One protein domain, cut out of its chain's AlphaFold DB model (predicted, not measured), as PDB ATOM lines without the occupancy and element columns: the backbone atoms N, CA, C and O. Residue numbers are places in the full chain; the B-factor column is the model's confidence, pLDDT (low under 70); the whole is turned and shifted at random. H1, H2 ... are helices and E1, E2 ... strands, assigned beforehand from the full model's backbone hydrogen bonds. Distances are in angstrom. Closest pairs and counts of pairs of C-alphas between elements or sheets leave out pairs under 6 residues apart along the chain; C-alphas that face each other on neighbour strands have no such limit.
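AT A GLANCE: This is residues 68 to 174 of the 174 residues of an uncharacterized protein of Candidatus Kentron sp. G (UniProt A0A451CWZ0). With little regular structure, the model has two helices, H1 and H2, steeply tilted to each other, and a hairpin, E1 and E2, whose base lies near the end of H2 and whose turn points away from both helices; a long link of 18 residues joins H1 to E1, and long stretches with no named element, residues 68 to 81 and 150 to 174, make the two ends of the printed part. The 107 printed residues hold H1, E1, E2, H2 in that order; the class is mixed, with only 39 residues in named elements. The whole is compact, with a radius of gyration of the C-alphas of 14.5 A and spans of 42 by 38 by 27 A.

HOW THE PARTS SIT: Look first at H1, residues 82 to 96: it is close to but not clearly touching H2, residues 138 to 149, and their closest C-alphas, Pro 82 and Ile 141, are 7.5 A apart. They run the same way at a steep tilt of 61 degrees. Every O i to N i+4 pair in both is within hydrogen-bond range. E1, residues 115 to 120, and E2, residues 123 to 128, are an antiparallel hairpin at 155 degrees; N 116 and O 127 are within hydrogen-bond range at 2.9 A. The closest C-alphas of E1 and H2, Phe 116 and Asn 147, are 6.0 A apart. H1 and E2 are apart.

IN THESE COORDINATES: Find C-alpha 82 at (13.184, 6.547, -18.227), where H1 begins its 20.7 A. E1 spans 15.9 A and E2 17.5 A. H2, 16.4 A long, ends at C-alpha 149, (29.057, 5.069, -26.353).

THE WHOLE: The two C-alphas farthest apart, Pro 99 and Glu 121, are 45.2 A apart. The printed part has no cut; the link from H1 to E1 is long. Residues 162 to 174 have pLDDT under 70.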
ATOM      1  N   ILE A  68      10.862   5.676 -44.195       86.50
ATOM      2  CA  ILE A  68      10.317   6.572 -43.172       86.50
ATOM      3  C   ILE A  68      11.371   6.724 -42.077       86.50
ATOM      4  O   ILE A  68      11.925   5.732 -41.609       86.50
ATOM      5  N   ILE A  69      11.649   7.964 -41.679       90.94
ATOM      6  CA  ILE A  69      12.558   8.284 -40.576       90.94
ATOM      7  C   ILE A  69      11.743   8.995 -39.502       90.94
ATOM      8  O   ILE A  69      11.137  10.033 -39.764       90.94
ATOM      9  N   VAL A  70      11.730   8.429 -38.296       92.38
ATOM     10  CA  VAL A  70      11.067   9.008 -37.123       92.38
ATOM     11  C   VAL A  70      12.151   9.452 -36.149       92.38
ATOM     12  O   VAL A  70      12.874   8.620 -35.610       92.38
ATOM     13  N   ALA A  71      12.274  10.762 -35.937       92.75
ATOM     14  CA  ALA A  71      13.254  11.338 -35.023       92.75
ATOM     15  C   ALA A  71      12.567  11.820 -33.742       92.75
ATOM     16  O   ALA A  71      11.611  12.595 -33.798       92.75
ATOM     17  N   LEU A  72      13.068  11.377 -32.588       92.88
ATOM     18  CA  LEU A  72      12.664  11.877 -31.276       92.88
ATOM     19  C   LEU A  72      13.763  12.800 -30.748       92.88
ATOM     20  O   LEU A  72      14.943  12.464 -30.809       92.88
ATOM     21  N   THR A  73      13.371  13.958 -30.222       90.88
ATOM     22  CA  THR A  73      14.285  14.977 -29.694       90.88
ATOM     23  C   THR A  73      13.849  15.406 -28.298       90.88
ATOM     24  O   THR A  73      12.660  15.398 -27.980       90.88
ATOM     25  N   VAL A  74      14.822  15.774 -27.469       89.56
ATOM     26  CA  VAL A  74      14.608  16.344 -26.139       89.56
ATOM     27  C   VAL A  74      15.001  17.817 -26.192       89.56
ATOM     28  O   VAL A  74      16.110  18.157 -26.610       89.56
ATOM     29  N   GLU A  75      14.097  18.707 -25.777       85.31
ATOM     30  CA  GLU A  75      14.364  20.152 -25.770       85.31
ATOM     31  C   GLU A  75      15.409  20.534 -24.714       85.31
ATOM     32  O   GLU A  75      16.336  21.293 -24.999       85.31
ATOM     33  N   SER A  76      15.286  19.968 -23.510       79.44
ATOM     34  CA  SER A  76      16.170  20.219 -22.372       79.44
ATOM     35  C   SER A  76      16.434  18.932 -21.592       79.44
ATOM     36  O   SER A  76      15.500  18.197 -21.273       79.44
ATOM     37  N   GLY A  77      17.703  18.671 -21.277       81.62
ATOM     38  CA  GLY A  77      18.148  17.450 -20.605       81.62
ATOM     39  C   GLY A  77      18.770  16.429 -21.558       81.62
ATOM     40  O   GLY A  77      19.324  16.788 -22.597       81.62
ATOM     41  N   ASP A  78      18.701  15.161 -21.162       86.38
ATOM     42  CA  ASP A  78      19.376  14.040 -21.817       86.38
ATOM     43  C   ASP A  78      18.358  12.997 -22.316       86.38
ATOM     44  O   ASP A  78      17.249  12.868 -21.787       86.38
ATOM     45  N   ILE A  79      18.743  12.229 -23.331       88.81
ATOM     46  CA  ILE A  79      17.964  11.107 -23.865       88.81
ATOM     47  C   ILE A  79      18.009   9.885 -22.938       88.81
ATOM     48  O   ILE A  79      17.134   9.024 -23.000       88.81
ATOM     49  N   PHE A  80      18.999   9.810 -22.042       90.25
ATOM     50  CA  PHE A  80      19.137   8.738 -21.053       90.25
ATOM     51  C   PHE A  80      18.194   8.945 -19.860       90.25
ATOM     52  O   PHE A  80      18.612   8.996 -18.704       90.25
ATOM     53  N   THR A  81      16.899   9.086 -20.136       90.94
ATOM     54  CA  THR A  81      15.851   9.183 -19.116       90.94
ATOM     55  C   THR A  81      14.844   8.044 -19.270       90.94
ATOM     56  O   THR A  81      14.581   7.608 -20.396       90.94
ATOM     57  N   PRO A  82      14.224   7.575 -18.168       91.50
ATOM     58  CA  PRO A  82      13.184   6.547 -18.227       91.50
ATOM     59  C   PRO A  82      12.058   6.906 -19.203       91.50
ATOM     60  O   PRO A  82      11.602   6.070 -19.976       91.50
ATOM     61  N   VAL A  83      11.642   8.176 -19.183       91.56
ATOM     62  CA  VAL A  83      10.538   8.695 -19.997       91.56
ATOM     63  C   VAL A  83      10.897   8.688 -21.482       91.56
ATOM     64  O   VAL A  83      10.090   8.251 -22.303       91.56
ATOM     65  N   PHE A  84      12.101   9.141 -21.843       93.25
ATOM     66  CA  PHE A  84      12.529   9.158 -23.240       93.25
ATOM     67  C   PHE A  84      12.676   7.743 -23.799       93.25
ATOM     68  O   PHE A  84      12.149   7.459 -24.872       93.25
ATOM     69  N   LEU A  85      13.333   6.844 -23.063       93.50
ATOM     70  CA  LEU A  85      13.538   5.463 -23.504       93.50
ATOM     71  C   LEU A  85      12.214   4.697 -23.636       93.50
ATOM     72  O   LEU A  85      12.033   3.975 -24.614       93.50
ATOM     73  N   ASP A  86      11.255   4.900 -22.728       93.69
ATOM     74  CA  ASP A  86       9.902   4.341 -22.864       93.69
ATOM     75  C   ASP A  86       9.170   4.899 -24.097       93.69
ATOM     76  O   ASP A  86       8.542   4.155 -24.853       93.69
ATOM     77  N   THR A  87       9.299   6.202 -24.354       94.31
ATOM     78  CA  THR A  87       8.699   6.841 -25.537       94.31
ATOM     79  C   THR A  87       9.320   6.315 -26.830       94.31
ATOM     80  O   THR A  87       8.596   5.978 -27.769       94.31
ATOM     81  N   LEU A  88      10.647   6.175 -26.875       94.94
ATOM     82  CA  LEU A  88      11.370   5.603 -28.010       94.94
ATOM     83  C   LEU A  88      10.966   4.145 -28.245       94.94
ATOM     84  O   LEU A  88      10.746   3.752 -29.393       94.94
ATOM     85  N   LYS A  89      10.810   3.356 -27.176       94.25
ATOM     86  CA  LYS A  89      10.320   1.978 -27.265       94.25
ATOM     87  C   LYS A  89       8.918   1.931 -27.866       94.25
ATOM     88  O   LYS A  89       8.700   1.208 -28.831       94.25
ATOM     89  N   LYS A  90       7.983   2.743 -27.364       94.88
ATOM     90  CA  LYS A  90       6.611   2.825 -27.897       94.88
ATOM     91  C   LYS A  90       6.580   3.245 -29.363       94.88
ATOM     92  O   LYS A  90       5.830   2.662 -30.140       94.88
ATOM     93  N   ALA A  91       7.395   4.226 -29.749       95.12
ATOM     94  CA  ALA A  91       7.520   4.648 -31.142       95.12
ATOM     95  C   ALA A  91       8.081   3.521 -32.025       95.12
ATOM     96  O   ALA A  91       7.559   3.269 -33.108       95.12
ATOM     97  N   THR A  92       9.097   2.807 -31.537       94.94
ATOM     98  CA  THR A  92       9.688   1.650 -32.225       94.94
ATOM     99  C   THR A  92       8.658   0.541 -32.409       94.94
ATOM    100  O   THR A  92       8.480   0.067 -33.527       94.94
ATOM    101  N   ASP A  93       7.929   0.180 -31.351       94.56
ATOM    102  CA  ASP A  93       6.883  -0.843 -31.383       94.56
ATOM    103  C   ASP A  93       5.764  -0.440 -32.365       94.56
ATOM    104  O   ASP A  93       5.336  -1.245 -33.193       94.56
ATOM    105  N   ALA A  94       5.335   0.826 -32.352       94.06
ATOM    106  CA  ALA A  94       4.323   1.333 -33.278       94.06
ATOM    107  C   ALA A  94       4.755   1.219 -34.751       94.06
ATOM    108  O   ALA A  94       3.952   0.810 -35.589       94.06
ATOM    109  N   VAL A  95       6.016   1.537 -35.069       93.62
ATOM    110  CA  VAL A  95       6.570   1.383 -36.426       93.62
ATOM    111  C   VAL A  95       6.749  -0.095 -36.784       93.62
ATOM    112  O   VAL A  95       6.426  -0.499 -37.898       93.62
ATOM    113  N   PHE A  96       7.204  -0.923 -35.843       92.56
ATOM    114  CA  PHE A  96       7.413  -2.357 -36.048       92.56
ATOM    115  C   PHE A  96       6.113  -3.108 -36.368       92.56
ATOM    116  O   PHE A  96       6.104  -4.045 -37.169       92.56
ATOM    117  N   PHE A  97       4.995  -2.694 -35.771       92.94
ATOM    118  CA  PHE A  97       3.678  -3.281 -36.031       92.94
ATOM    119  C   PHE A  97       2.863  -2.537 -37.097       92.94
ATOM    120  O   PHE A  97       1.717  -2.917 -37.349       92.94
ATOM    121  N   LEU A  98       3.434  -1.522 -37.753       91.56
ATOM    122  CA  LEU A  98       2.751  -0.769 -38.799       91.56
ATOM    123  C   LEU A  98       2.475  -1.665 -40.026       91.56
ATOM    124  O   LEU A  98       3.405  -2.271 -40.567       91.56
ATOM    125  N   PRO A  99       1.222  -1.754 -40.513       89.62
ATOM    126  CA  PRO A  99       0.920  -2.477 -41.744       89.62
ATOM    127  C   PRO A  99       1.693  -1.893 -42.933       89.62
ATOM    128  O   PRO A  99       1.642  -0.691 -43.179       89.62
ATOM    129  N   GLY A 100       2.396  -2.748 -43.677       83.94
ATOM    130  CA  GLY A 100       3.211  -2.344 -44.828       83.94
ATOM    131  C   GLY A 100       4.668  -1.998 -44.504       83.94
ATOM    132  O   GLY A 100       5.448  -1.812 -45.434       83.94
ATOM    133  N   ALA A 101       5.066  -1.960 -43.228       86.06
ATOM    134  CA  ALA A 101       6.475  -1.870 -42.855       86.06
ATOM    135  C   ALA A 101       7.145  -3.256 -42.915       86.06
ATOM    136  O   ALA A 101       6.616  -4.237 -42.387       86.06
ATOM    137  N   ASP A 102       8.334  -3.333 -43.519       87.62
ATOM    138  CA  ASP A 102       9.187  -4.516 -43.399       87.62
ATOM    139  C   ASP A 102       9.842  -4.533 -42.014       87.62
ATOM    140  O   ASP A 102      10.750  -3.753 -41.719       87.62
ATOM    141  N   ARG A 103       9.381  -5.455 -41.167       88.69
ATOM    142  CA  ARG A 103       9.849  -5.635 -39.786       88.69
ATOM    143  C   ARG A 103      11.347  -5.896 -39.688       88.69
ATOM    144  O   ARG A 103      11.953  -5.467 -38.710       88.69
ATOM    145  N   ALA A 104      11.937  -6.577 -40.670       87.75
ATOM    146  CA  ALA A 104      13.370  -6.863 -40.676       87.75
ATOM    147  C   ALA A 104      14.209  -5.598 -40.925       87.75
ATOM    148  O   ALA A 104      15.355  -5.519 -40.486       87.75
ATOM    149  N   SER A 105      13.624  -4.596 -41.588       87.94
ATOM    150  CA  SER A 105      14.278  -3.319 -41.897       87.94
ATOM    151  C   SER A 105      14.221  -2.292 -40.755       87.94
ATOM    152  O   SER A 105      14.969  -1.309 -40.763       87.94
ATOM    153  N   VAL A 106      13.346  -2.494 -39.760       92.19
ATOM    154  CA  VAL A 106      13.150  -1.534 -38.664       92.19
ATOM    155  C   VAL A 106      14.425  -1.448 -37.829       92.19
ATOM    156  O   VAL A 106      14.933  -2.448 -37.330       92.19
ATOM    157  N   THR A 107      14.950  -0.232 -37.693       93.38
ATOM    158  CA  THR A 107      16.228   0.037 -37.027       93.38
ATOM    159  C   THR A 107      16.026   1.093 -35.942       93.38
ATOM    160  O   THR A 107      15.616   2.214 -36.233       93.38
ATOM    161  N   SER A 108      16.283   0.725 -34.688       94.69
ATOM    162  CA  SER A 108      16.146   1.551 -33.483       94.69
ATOM    163  C   SER A 108      17.066   1.010 -32.383       94.69
ATOM    164  O   SER A 108      17.465  -0.146 -32.422       94.69
ATOM    165  N   LEU A 109      17.361   1.795 -31.344       93.88
ATOM    166  CA  LEU A 109      18.148   1.314 -30.195       93.88
ATOM    167  C   LEU A 109      17.553   0.059 -29.527       93.88
ATOM    168  O   LEU A 109      18.282  -0.715 -28.914       93.88
ATOM    169  N   PHE A 110      16.237  -0.135 -29.655       94.19
ATOM    170  CA  PHE A 110      15.501  -1.273 -29.101       94.19
ATOM    171  C   PHE A 110      15.431  -2.497 -30.029       94.19
ATOM    172  O   PHE A 110      14.878  -3.521 -29.630       94.19
ATOM    173  N   THR A 111      15.941  -2.421 -31.264       93.62
ATOM    174  CA  THR A 111      15.884  -3.540 -32.214       93.62
ATOM    175  C   THR A 111      17.177  -4.365 -32.200       93.62
ATOM    176  O   THR A 111      18.264  -3.833 -31.979       93.62
ATOM    177  N   PRO A 112      17.106  -5.685 -32.464       90.50
ATOM    178  CA  PRO A 112      18.257  -6.588 -32.334       90.50
ATOM    179  C   PRO A 112      19.339  -6.395 -33.409       90.50
ATOM    180  O   PRO A 112      20.424  -6.958 -33.303       90.50
ATOM    181  N   ASN A 113      19.053  -5.623 -34.459       91.00
ATOM    182  CA  ASN A 113      20.007  -5.238 -35.500       91.00
ATOM    183  C   ASN A 113      20.887  -4.037 -35.103       91.00
ATOM    184  O   ASN A 113      21.754  -3.658 -35.885       91.00
ATOM    185  N   VAL A 114      20.690  -3.459 -33.912       93.25
ATOM    186  CA  VAL A 114      21.497  -2.355 -33.373       93.25
ATOM    187  C   VAL A 114      22.331  -2.864 -32.195       93.25
ATOM    188  O   VAL A 114      21.819  -3.119 -31.100       93.25
ATOM    189  N   ARG A 115      23.630  -3.070 -32.439       92.62
ATOM    190  CA  ARG A 115      24.554  -3.779 -31.533       92.62
ATOM    191  C   ARG A 115      25.880  -3.043 -31.348       92.62
ATOM    192  O   ARG A 115      26.393  -2.460 -32.295       92.62
ATOM    193  N   PHE A 116      26.462  -3.108 -30.156       92.25
ATOM    194  CA  PHE A 116      27.821  -2.610 -29.926       92.25
ATOM    195  C   PHE A 116      28.838  -3.741 -30.031       92.25
ATOM    196  O   PHE A 116      28.509  -4.916 -29.841       92.25
ATOM    197  N   THR A 117      30.078  -3.360 -30.315       88.75
ATOM    198  CA  THR A 117      31.231  -4.257 -30.329       88.75
ATOM    199  C   THR A 117      32.333  -3.604 -29.513       88.75
ATOM    200  O   THR A 117      32.639  -2.435 -29.719       88.75
ATOM    201  N   GLU A 118      32.932  -4.345 -28.592       84.81
ATOM    202  CA  GLU A 118      34.044  -3.891 -27.764       84.81
ATOM    203  C   GLU A 118      35.211  -4.881 -27.836       84.81
ATOM    204  O   GLU A 118      35.033  -6.083 -28.047       84.81
ATOM    205  N   VAL A 119      36.424  -4.363 -27.657       84.88
ATOM    206  CA  VAL A 119      37.639  -5.177 -27.579       84.88
ATOM    207  C   VAL A 119      37.975  -5.384 -26.107       84.88
ATOM    208  O   VAL A 119      38.173  -4.418 -25.371       84.88
ATOM    209  N   VAL A 120      38.038  -6.644 -25.691       86.19
ATOM    210  CA  VAL A 120      38.395  -7.088 -24.338       86.19
ATOM    211  C   VAL A 120      39.672  -7.928 -24.393       86.19
ATOM    212  O   VAL A 120      40.084  -8.370 -25.464       86.19
ATOM    213  N   GLU A 121      40.322  -8.169 -23.251       84.94
ATOM    214  CA  GLU A 121      41.589  -8.926 -23.203       84.94
ATOM    215  C   GLU A 121      41.482 -10.326 -23.835       84.94
ATOM    216  O   GLU A 121      42.430 -10.809 -24.450       84.94
ATOM    217  N   GLU A 122      40.307 -10.954 -23.738       79.81
ATOM    218  CA  GLU A 122      40.026 -12.288 -24.284       79.81
ATOM    219  C   GLU A 122      39.560 -12.277 -25.756       79.81
ATOM    220  O   GLU A 122      39.367 -13.343 -26.344       79.81
ATOM    221  N   GLY A 123      39.385 -11.102 -26.379       86.88
ATOM    222  CA  GLY A 123      38.987 -10.978 -27.784       86.88
ATOM    223  C   GLY A 123      37.973  -9.867 -28.058       86.88
ATOM    224  O   GLY A 123      38.116  -8.738 -27.603       86.88
ATOM    225  N   ILE A 124      36.955 -10.173 -28.865       85.94
ATOM    226  CA  ILE A 124      35.887  -9.235 -29.228       85.94
ATOM    227  C   ILE A 124      34.604  -9.669 -28.515       85.94
ATOM    228  O   ILE A 124      34.149 -10.799 -28.698       85.94
ATOM    229  N   SER A 125      34.027  -8.767 -27.725       85.75
ATOM    230  CA  SER A 125      32.733  -8.938 -27.056       85.75
ATOM    231  C   SER A 125      31.703  -8.001 -27.690       85.75
ATOM    232  O   SER A 125      32.050  -6.974 -28.268       85.75
ATOM    233  N   GLY A 126      30.423  -8.354 -27.640       85.88
ATOM    234  CA  GLY A 126      29.380  -7.524 -28.232       85.88
ATOM    235  C   GLY A 126      27.979  -7.934 -27.814       85.88
ATOM    236  O   GLY A 126      27.699  -9.095 -27.509       85.88
ATOM    237  N   GLY A 127      27.073  -6.965 -27.834       90.38
ATOM    238  CA  GLY A 127      25.711  -7.108 -27.334       90.38
ATOM    239  C   GLY A 127      24.749  -6.147 -28.018       90.38
ATOM    240  O   GLY A 127      25.131  -5.381 -28.900       90.38
ATOM    241  N   ASN A 128      23.477  -6.203 -27.641       92.56
ATOM    242  CA  ASN A 128      22.511  -5.196 -28.079       92.56
ATOM    243  C   ASN A 128      22.746  -3.903 -27.296       92.56
ATOM    244  O   ASN A 128      23.148  -3.956 -26.135       92.56
ATOM    245  N   ILE A 129      22.457  -2.750 -27.905       92.88
ATOM    246  CA  ILE A 129      22.554  -1.474 -27.181       92.88
ATOM    247  C   ILE A 129      21.587  -1.454 -26.000       92.88
ATOM    248  O   ILE A 129      21.980  -1.121 -24.884       92.88
ATOM    249  N   VAL A 130      20.341  -1.867 -26.243       93.12
ATOM    250  CA  VAL A 130      19.355  -2.119 -25.195       93.12
ATOM    251  C   VAL A 130      19.239  -3.630 -24.956       93.12
ATOM    252  O   VAL A 130      18.799  -4.351 -25.860       93.12
ATOM    253  N   PRO A 131      19.620  -4.131 -23.766       89.81
ATOM    254  CA  PRO A 131      19.456  -5.537 -23.403       89.81
ATOM    255  C   PRO A 131      17.992  -5.990 -23.443       89.81
ATOM    256  O   PRO A 131      17.067  -5.205 -23.226       89.81
ATOM    257  N   ALA A 132      17.760  -7.280 -23.694       86.25
ATOM    258  CA  ALA A 132      16.404  -7.838 -23.776       86.25
ATOM    259  C   ALA A 132      15.646  -7.778 -22.436       86.25
ATOM    260  O   ALA A 132      14.417  -7.725 -22.412       86.25
ATOM    261  N   ASP A 133      16.377  -7.772 -21.327       87.94
ATOM    262  CA  ASP A 133      15.896  -7.673 -19.952       87.94
ATOM    263  C   ASP A 133      15.948  -6.240 -19.395       87.94
ATOM    264  O   ASP A 133      15.765  -6.042 -18.189       87.94
ATOM    265  N   PHE A 134      16.142  -5.238 -20.264       90.38
ATOM    266  CA  PHE A 134      16.221  -3.832 -19.884       90.38
ATOM    267  C   PHE A 134      15.059  -3.409 -18.979       90.38
ATOM    268  O   PHE A 134      13.875  -3.556 -19.303       90.38
ATOM    269  N   ARG A 135      15.419  -2.800 -17.847       89.88
ATOM    270  CA  ARG A 135      14.492  -2.121 -16.943       89.88
ATOM    271  C   ARG A 135      14.859  -0.642 -16.870       89.88
ATOM    272  O   ARG A 135      16.050  -0.339 -16.777       89.88
ATOM    273  N   PRO A 136      13.873   0.274 -16.817       87.62
ATOM    274  CA  PRO A 136      14.091   1.719 -16.719       87.62
ATOM    275  C   PRO A 136      14.541   2.125 -15.303       87.62
ATOM    276  O   PRO A 136      13.890   2.897 -14.604       87.62
ATOM    277  N   THR A 137      15.653   1.544 -14.870       91.62
ATOM    278  CA  THR A 137      16.351   1.778 -13.604       91.62
ATOM    279  C   THR A 137      17.612   2.594 -13.884       91.62
ATOM    280  O   THR A 137      18.110   2.549 -15.013       91.62
ATOM    281  N   PRO A 138      18.146   3.347 -12.908       89.31
ATOM    282  CA  PRO A 138      19.391   4.093 -13.091       89.31
ATOM    283  C   PRO A 138      20.543   3.223 -13.612       89.31
ATOM    284  O   PRO A 138      21.304   3.667 -14.472       89.31
ATOM    285  N   GLU A 139      20.627   1.978 -13.143       90.25
ATOM    286  CA  GLU A 139      21.627   0.995 -13.555       90.25
ATOM    287  C   GLU A 139      21.427   0.578 -15.016       90.25
ATOM    288  O   GLU A 139      22.346   0.722 -15.821       90.25
ATOM    289  N   GLY A 140      20.214   0.156 -15.393       90.94
ATOM    290  CA  GLY A 140      19.917  -0.261 -16.770       90.94
ATOM    291  C   GLY A 140      20.074   0.873 -17.787       90.94
ATOM    292  O   GLY A 140      20.529   0.661 -18.906       90.94
ATOM    293  N   ILE A 141      19.749   2.109 -17.404       92.50
ATOM    294  CA  ILE A 141      19.985   3.290 -18.246       92.50
ATOM    295  C   ILE A 141      21.485   3.574 -18.378       92.50
ATOM    296  O   ILE A 141      21.949   3.959 -19.453       92.50
ATOM    297  N   GLY A 142      22.243   3.381 -17.296       91.12
ATOM    298  CA  GLY A 142      23.699   3.480 -17.307       91.12
ATOM    299  C   GLY A 142      24.343   2.487 -18.270       91.12
ATOM    300  O   GLY A 142      25.216   2.886 -19.037       91.12
ATOM    301  N   GLU A 143      23.855   1.248 -18.286       91.81
ATOM    302  CA  GLU A 143      24.307   0.197 -19.202       91.81
ATOM    303  C   GLU A 143      23.992   0.538 -20.665       91.81
ATOM    304  O   GLU A 143      24.888   0.521 -21.506       91.81
ATOM    305  N   VAL A 144      22.754   0.946 -20.977       92.50
ATOM    306  CA  VAL A 144      22.371   1.375 -22.340       92.50
ATOM    307  C   VAL A 144      23.274   2.496 -22.842       92.50
ATOM    308  O   VAL A 144      23.681   2.514 -24.004       92.50
ATOM    309  N   ARG A 145      23.591   3.443 -21.961       90.94
ATOM    310  CA  ARG A 145      24.482   4.552 -22.279       90.94
ATOM    311  C   ARG A 145      25.903   4.083 -22.560       90.94
ATOM    312  O   ARG A 145      26.485   4.523 -23.544       90.94
ATOM    313  N   GLU A 146      26.457   3.221 -21.717       90.12
ATOM    314  CA  GLU A 146      27.794   2.669 -21.922       90.12
ATOM    315  C   GLU A 146      27.874   1.883 -23.238       90.12
ATOM    316  O   GLU A 146      28.756   2.142 -24.056       90.12
ATOM    317  N   ASN A 147      26.897   1.010 -23.493       92.25
ATOM    318  CA  ASN A 147      26.800   0.239 -24.729       92.25
ATOM    319  C   ASN A 147      26.694   1.152 -25.957       92.25
ATOM    320  O   ASN A 147      27.358   0.920 -26.965       92.25
ATOM    321  N   LEU A 148      25.889   2.218 -25.875       92.06
ATOM    322  CA  LEU A 148      25.749   3.189 -26.960       92.06
ATOM    323  C   LEU A 148      27.062   3.926 -27.240       92.06
ATOM    324  O   LEU A 148      27.424   4.077 -28.405       92.06
ATOM    325  N   LEU A 149      27.781   4.359 -26.204       89.56
ATOM    326  CA  LEU A 149      29.057   5.069 -26.353       89.56
ATOM    327  C   LEU A 149      30.175   4.174 -26.907       89.56
ATOM    328  O   LEU A 149      31.075   4.679 -27.570       89.56
ATOM    329  N   LYS A 150      30.093   2.858 -26.691       88.38
ATOM    330  CA  LYS A 150      30.981   1.852 -27.302       88.38
ATOM    331  C   LYS A 150      30.610   1.498 -28.748       88.38
ATOM    332  O   LYS A 150      31.252   0.642 -29.346       88.38
ATOM    333  N   SER A 151      29.550   2.088 -29.301       89.31
ATOM    334  CA  SER A 151      29.023   1.731 -30.620       89.31
ATOM    335  C   SER A 151      29.174   2.850 -31.646       89.31
ATOM    336  O   SER A 151      29.162   4.031 -31.305       89.31
ATOM    337  N   ASP A 152      29.157   2.477 -32.926       88.25
ATOM    338  CA  ASP A 152      29.160   3.420 -34.053       88.25
ATOM    339  C   ASP A 152      27.792   4.103 -34.280       88.25
ATOM    340  O   ASP A 152      27.592   4.830 -35.254       88.25
ATOM    341  N   TYR A 153      26.808   3.871 -33.399       90.81
ATOM    342  CA  TYR A 153      25.465   4.443 -33.538       90.81
ATOM    343  C   TYR A 153      25.367   5.896 -33.069       90.81
ATOM    344  O   TYR A 153      24.385   6.574 -33.401       90.81
ATOM    345  N   VAL A 154      26.380   6.402 -32.361       88.94
ATOM    346  CA  VAL A 154      26.514   7.835 -32.081       88.94
ATOM    347  C   VAL A 154      26.929   8.554 -33.367       88.94
ATOM    348  O   VAL A 154      27.958   8.264 -33.961       88.94
ATOM    349  N   GLY A 155      26.103   9.494 -33.818       84.00
ATOM    350  CA  GLY A 155      26.232  10.172 -35.111       84.00
ATOM    351  C   GLY A 155      25.468   9.500 -36.256       84.00
ATOM    352  O   GLY A 155      25.261  10.147 -37.280       84.00
ATOM    353  N   TYR A 156      24.995   8.258 -36.077       87.88
ATOM    354  CA  TYR A 156      24.169   7.550 -37.065       87.88
ATOM    355  C   TYR A 156      22.690   7.463 -36.654       87.88
ATOM    356  O   TYR A 156      21.834   8.011 -37.344       87.88
ATOM    357  N   LEU A 157      22.377   6.817 -35.521       90.75
ATOM    358  CA  LEU A 157      21.005   6.745 -34.979       90.75
ATOM    359  C   LEU A 157      20.753   7.774 -33.883       90.75
ATOM    360  O   LEU A 157      19.623   8.224 -33.703       90.75
ATOM    361  N   VAL A 158      21.794   8.126 -33.130       91.56
ATOM    362  CA  VAL A 158      21.686   9.027 -31.988       91.56
ATOM    363  C   VAL A 158      22.613  10.202 -32.185       91.56
ATOM    364  O   VAL A 158      23.816  10.026 -32.353       91.56
ATOM    365  N   GLN A 159      22.075  11.411 -32.083       88.12
ATOM    366  CA  GLN A 159      22.885  12.617 -32.074       88.12
ATOM    367  C   GLN A 159      22.907  13.212 -30.670       88.12
ATOM    368  O   GLN A 159      21.906  13.731 -30.182       88.12
ATOM    369  N   LEU A 160      24.066  13.121 -30.020       83.56
ATOM    370  CA  LEU A 160      24.286  13.728 -28.715       83.56
ATOM    371  C   LEU A 160      24.737  15.176 -28.903       83.56
ATOM    372  O   LEU A 160      25.627  15.476 -29.701       83.56
ATOM    373  N   ARG A 161      24.115  16.090 -28.161       76.00
ATOM    374  CA  ARG A 161      24.551  17.486 -28.117       76.00
ATOM    375  C   ARG A 161      25.789  17.567 -27.226       76.00
ATOM    376  O   ARG A 161      25.682  17.388 -26.023       76.00
ATOM    377  N   LEU A 162      26.947  17.860 -27.814       65.19
ATOM    378  CA  LEU A 162      28.197  18.059 -27.080       65.19
ATOM    379  C   LEU A 162      28.226  19.478 -26.493       65.19
ATOM    380  O   LEU A 162      28.494  20.444 -27.210       65.19
ATOM    381  N   ASN A 163      27.945  19.623 -25.201       67.38
ATOM    382  CA  ASN A 163      28.198  20.850 -24.440       67.38
ATOM    383  C   ASN A 163      29.171  20.571 -23.278       67.38
ATOM    384  O   ASN A 163      29.429  19.420 -22.930       67.38
ATOM    385  N   SER A 164      29.738  21.620 -22.675       59.25
ATOM    386  CA  SER A 164      30.666  21.495 -21.534       59.25
ATOM    387  C   SER A 164      30.071  20.756 -20.330       59.25
ATOM    388  O   SER A 164      30.822  20.248 -19.505       59.25
ATOM    389  N   ASP A 165      28.742  20.676 -20.265       60.31
ATOM    390  CA  ASP A 165      27.989  20.077 -19.162       60.31
ATOM    391  C   ASP A 165      27.602  18.611 -19.437       60.31
ATOM    392  O   ASP A 165      27.094  17.931 -18.546       60.31
ATOM    393  N   THR A 166      27.844  18.094 -20.651       63.66
ATOM    394  CA  THR A 166      27.588  16.681 -20.977       63.66
ATOM    395  C   THR A 166      28.715  15.792 -20.444       63.66
ATOM    396  O   THR A 166      29.853  15.931 -20.901       63.66
ATOM    397  N   PRO A 167      28.432  14.809 -19.561       63.53
ATOM    398  CA  PRO A 167      29.470  14.014 -18.890       63.53
ATOM    399  C   PRO A 167      30.350  13.161 -19.823       63.53
ATOM    400  O   PRO A 167      31.371  12.633 -19.392       63.53
ATOM    401  N   TYR A 168      29.963  13.012 -21.095       68.38
ATOM    402  CA  TYR A 168      30.575  12.091 -22.065       68.38
ATOM    403  C   TYR A 168      31.250  12.807 -23.239       68.38
ATOM    404  O   TYR A 168      31.753  12.156 -24.153       68.38
ATOM    405  N   ALA A 169      31.310  14.143 -23.218       59.59
ATOM    406  CA  ALA A 169      31.888  14.928 -24.308       59.59
ATOM    407  C   ALA A 169      33.376  14.616 -24.571       59.59
ATOM    408  O   ALA A 169      33.859  14.832 -25.680       59.59
ATOM    409  N   THR A 170      34.095  14.090 -23.576       60.91
ATOM    410  CA  THR A 170      35.502  13.671 -23.699       60.91
ATOM    411  C   THR A 170      35.660  12.310 -24.385       60.91
ATOM    412  O   THR A 170      36.672  12.088 -25.035       60.91
ATOM    413  N   GLN A 171      34.670  11.417 -24.275       61.16
ATOM    414  CA  GLN A 171      34.733  10.051 -24.824       61.16
ATOM    415  C   GLN A 171      34.419   9.998 -26.328       61.16
ATOM    416  O   GLN A 171      34.748   9.025 -26.991       61.16
ATOM    417  N   LEU A 172      33.796  11.051 -26.861       59.72
ATOM    418  CA  LEU A 172      33.349  11.153 -28.256       59.72
ATOM    419  C   LEU A 172      34.259  12.043 -29.118       59.72
ATOM    420  O   LEU A 172      33.895  12.399 -30.240       59.72
ATOM    421  N   ARG A 173      35.415  12.464 -28.590       52.69
ATOM    422  CA  ARG A 173      36.417  13.223 -29.349       52.69
ATOM    423  C   ARG A 173      37.368  12.253 -30.064       52.69
ATOM    424  O   ARG A 173      37.787  11.292 -29.424       52.69
ATOM    425  N   PRO A 174      37.688  12.498 -31.348       52.81
ATOM    426  CA  PRO A 174      38.679  11.712 -32.079       52.81
ATOM    427  C   PRO A 174      40.093  11.896 -31.516       52.81
ATOM    428  O   PRO A 174      40.370  12.976 -30.936       52.81
TER     429      PRO A 174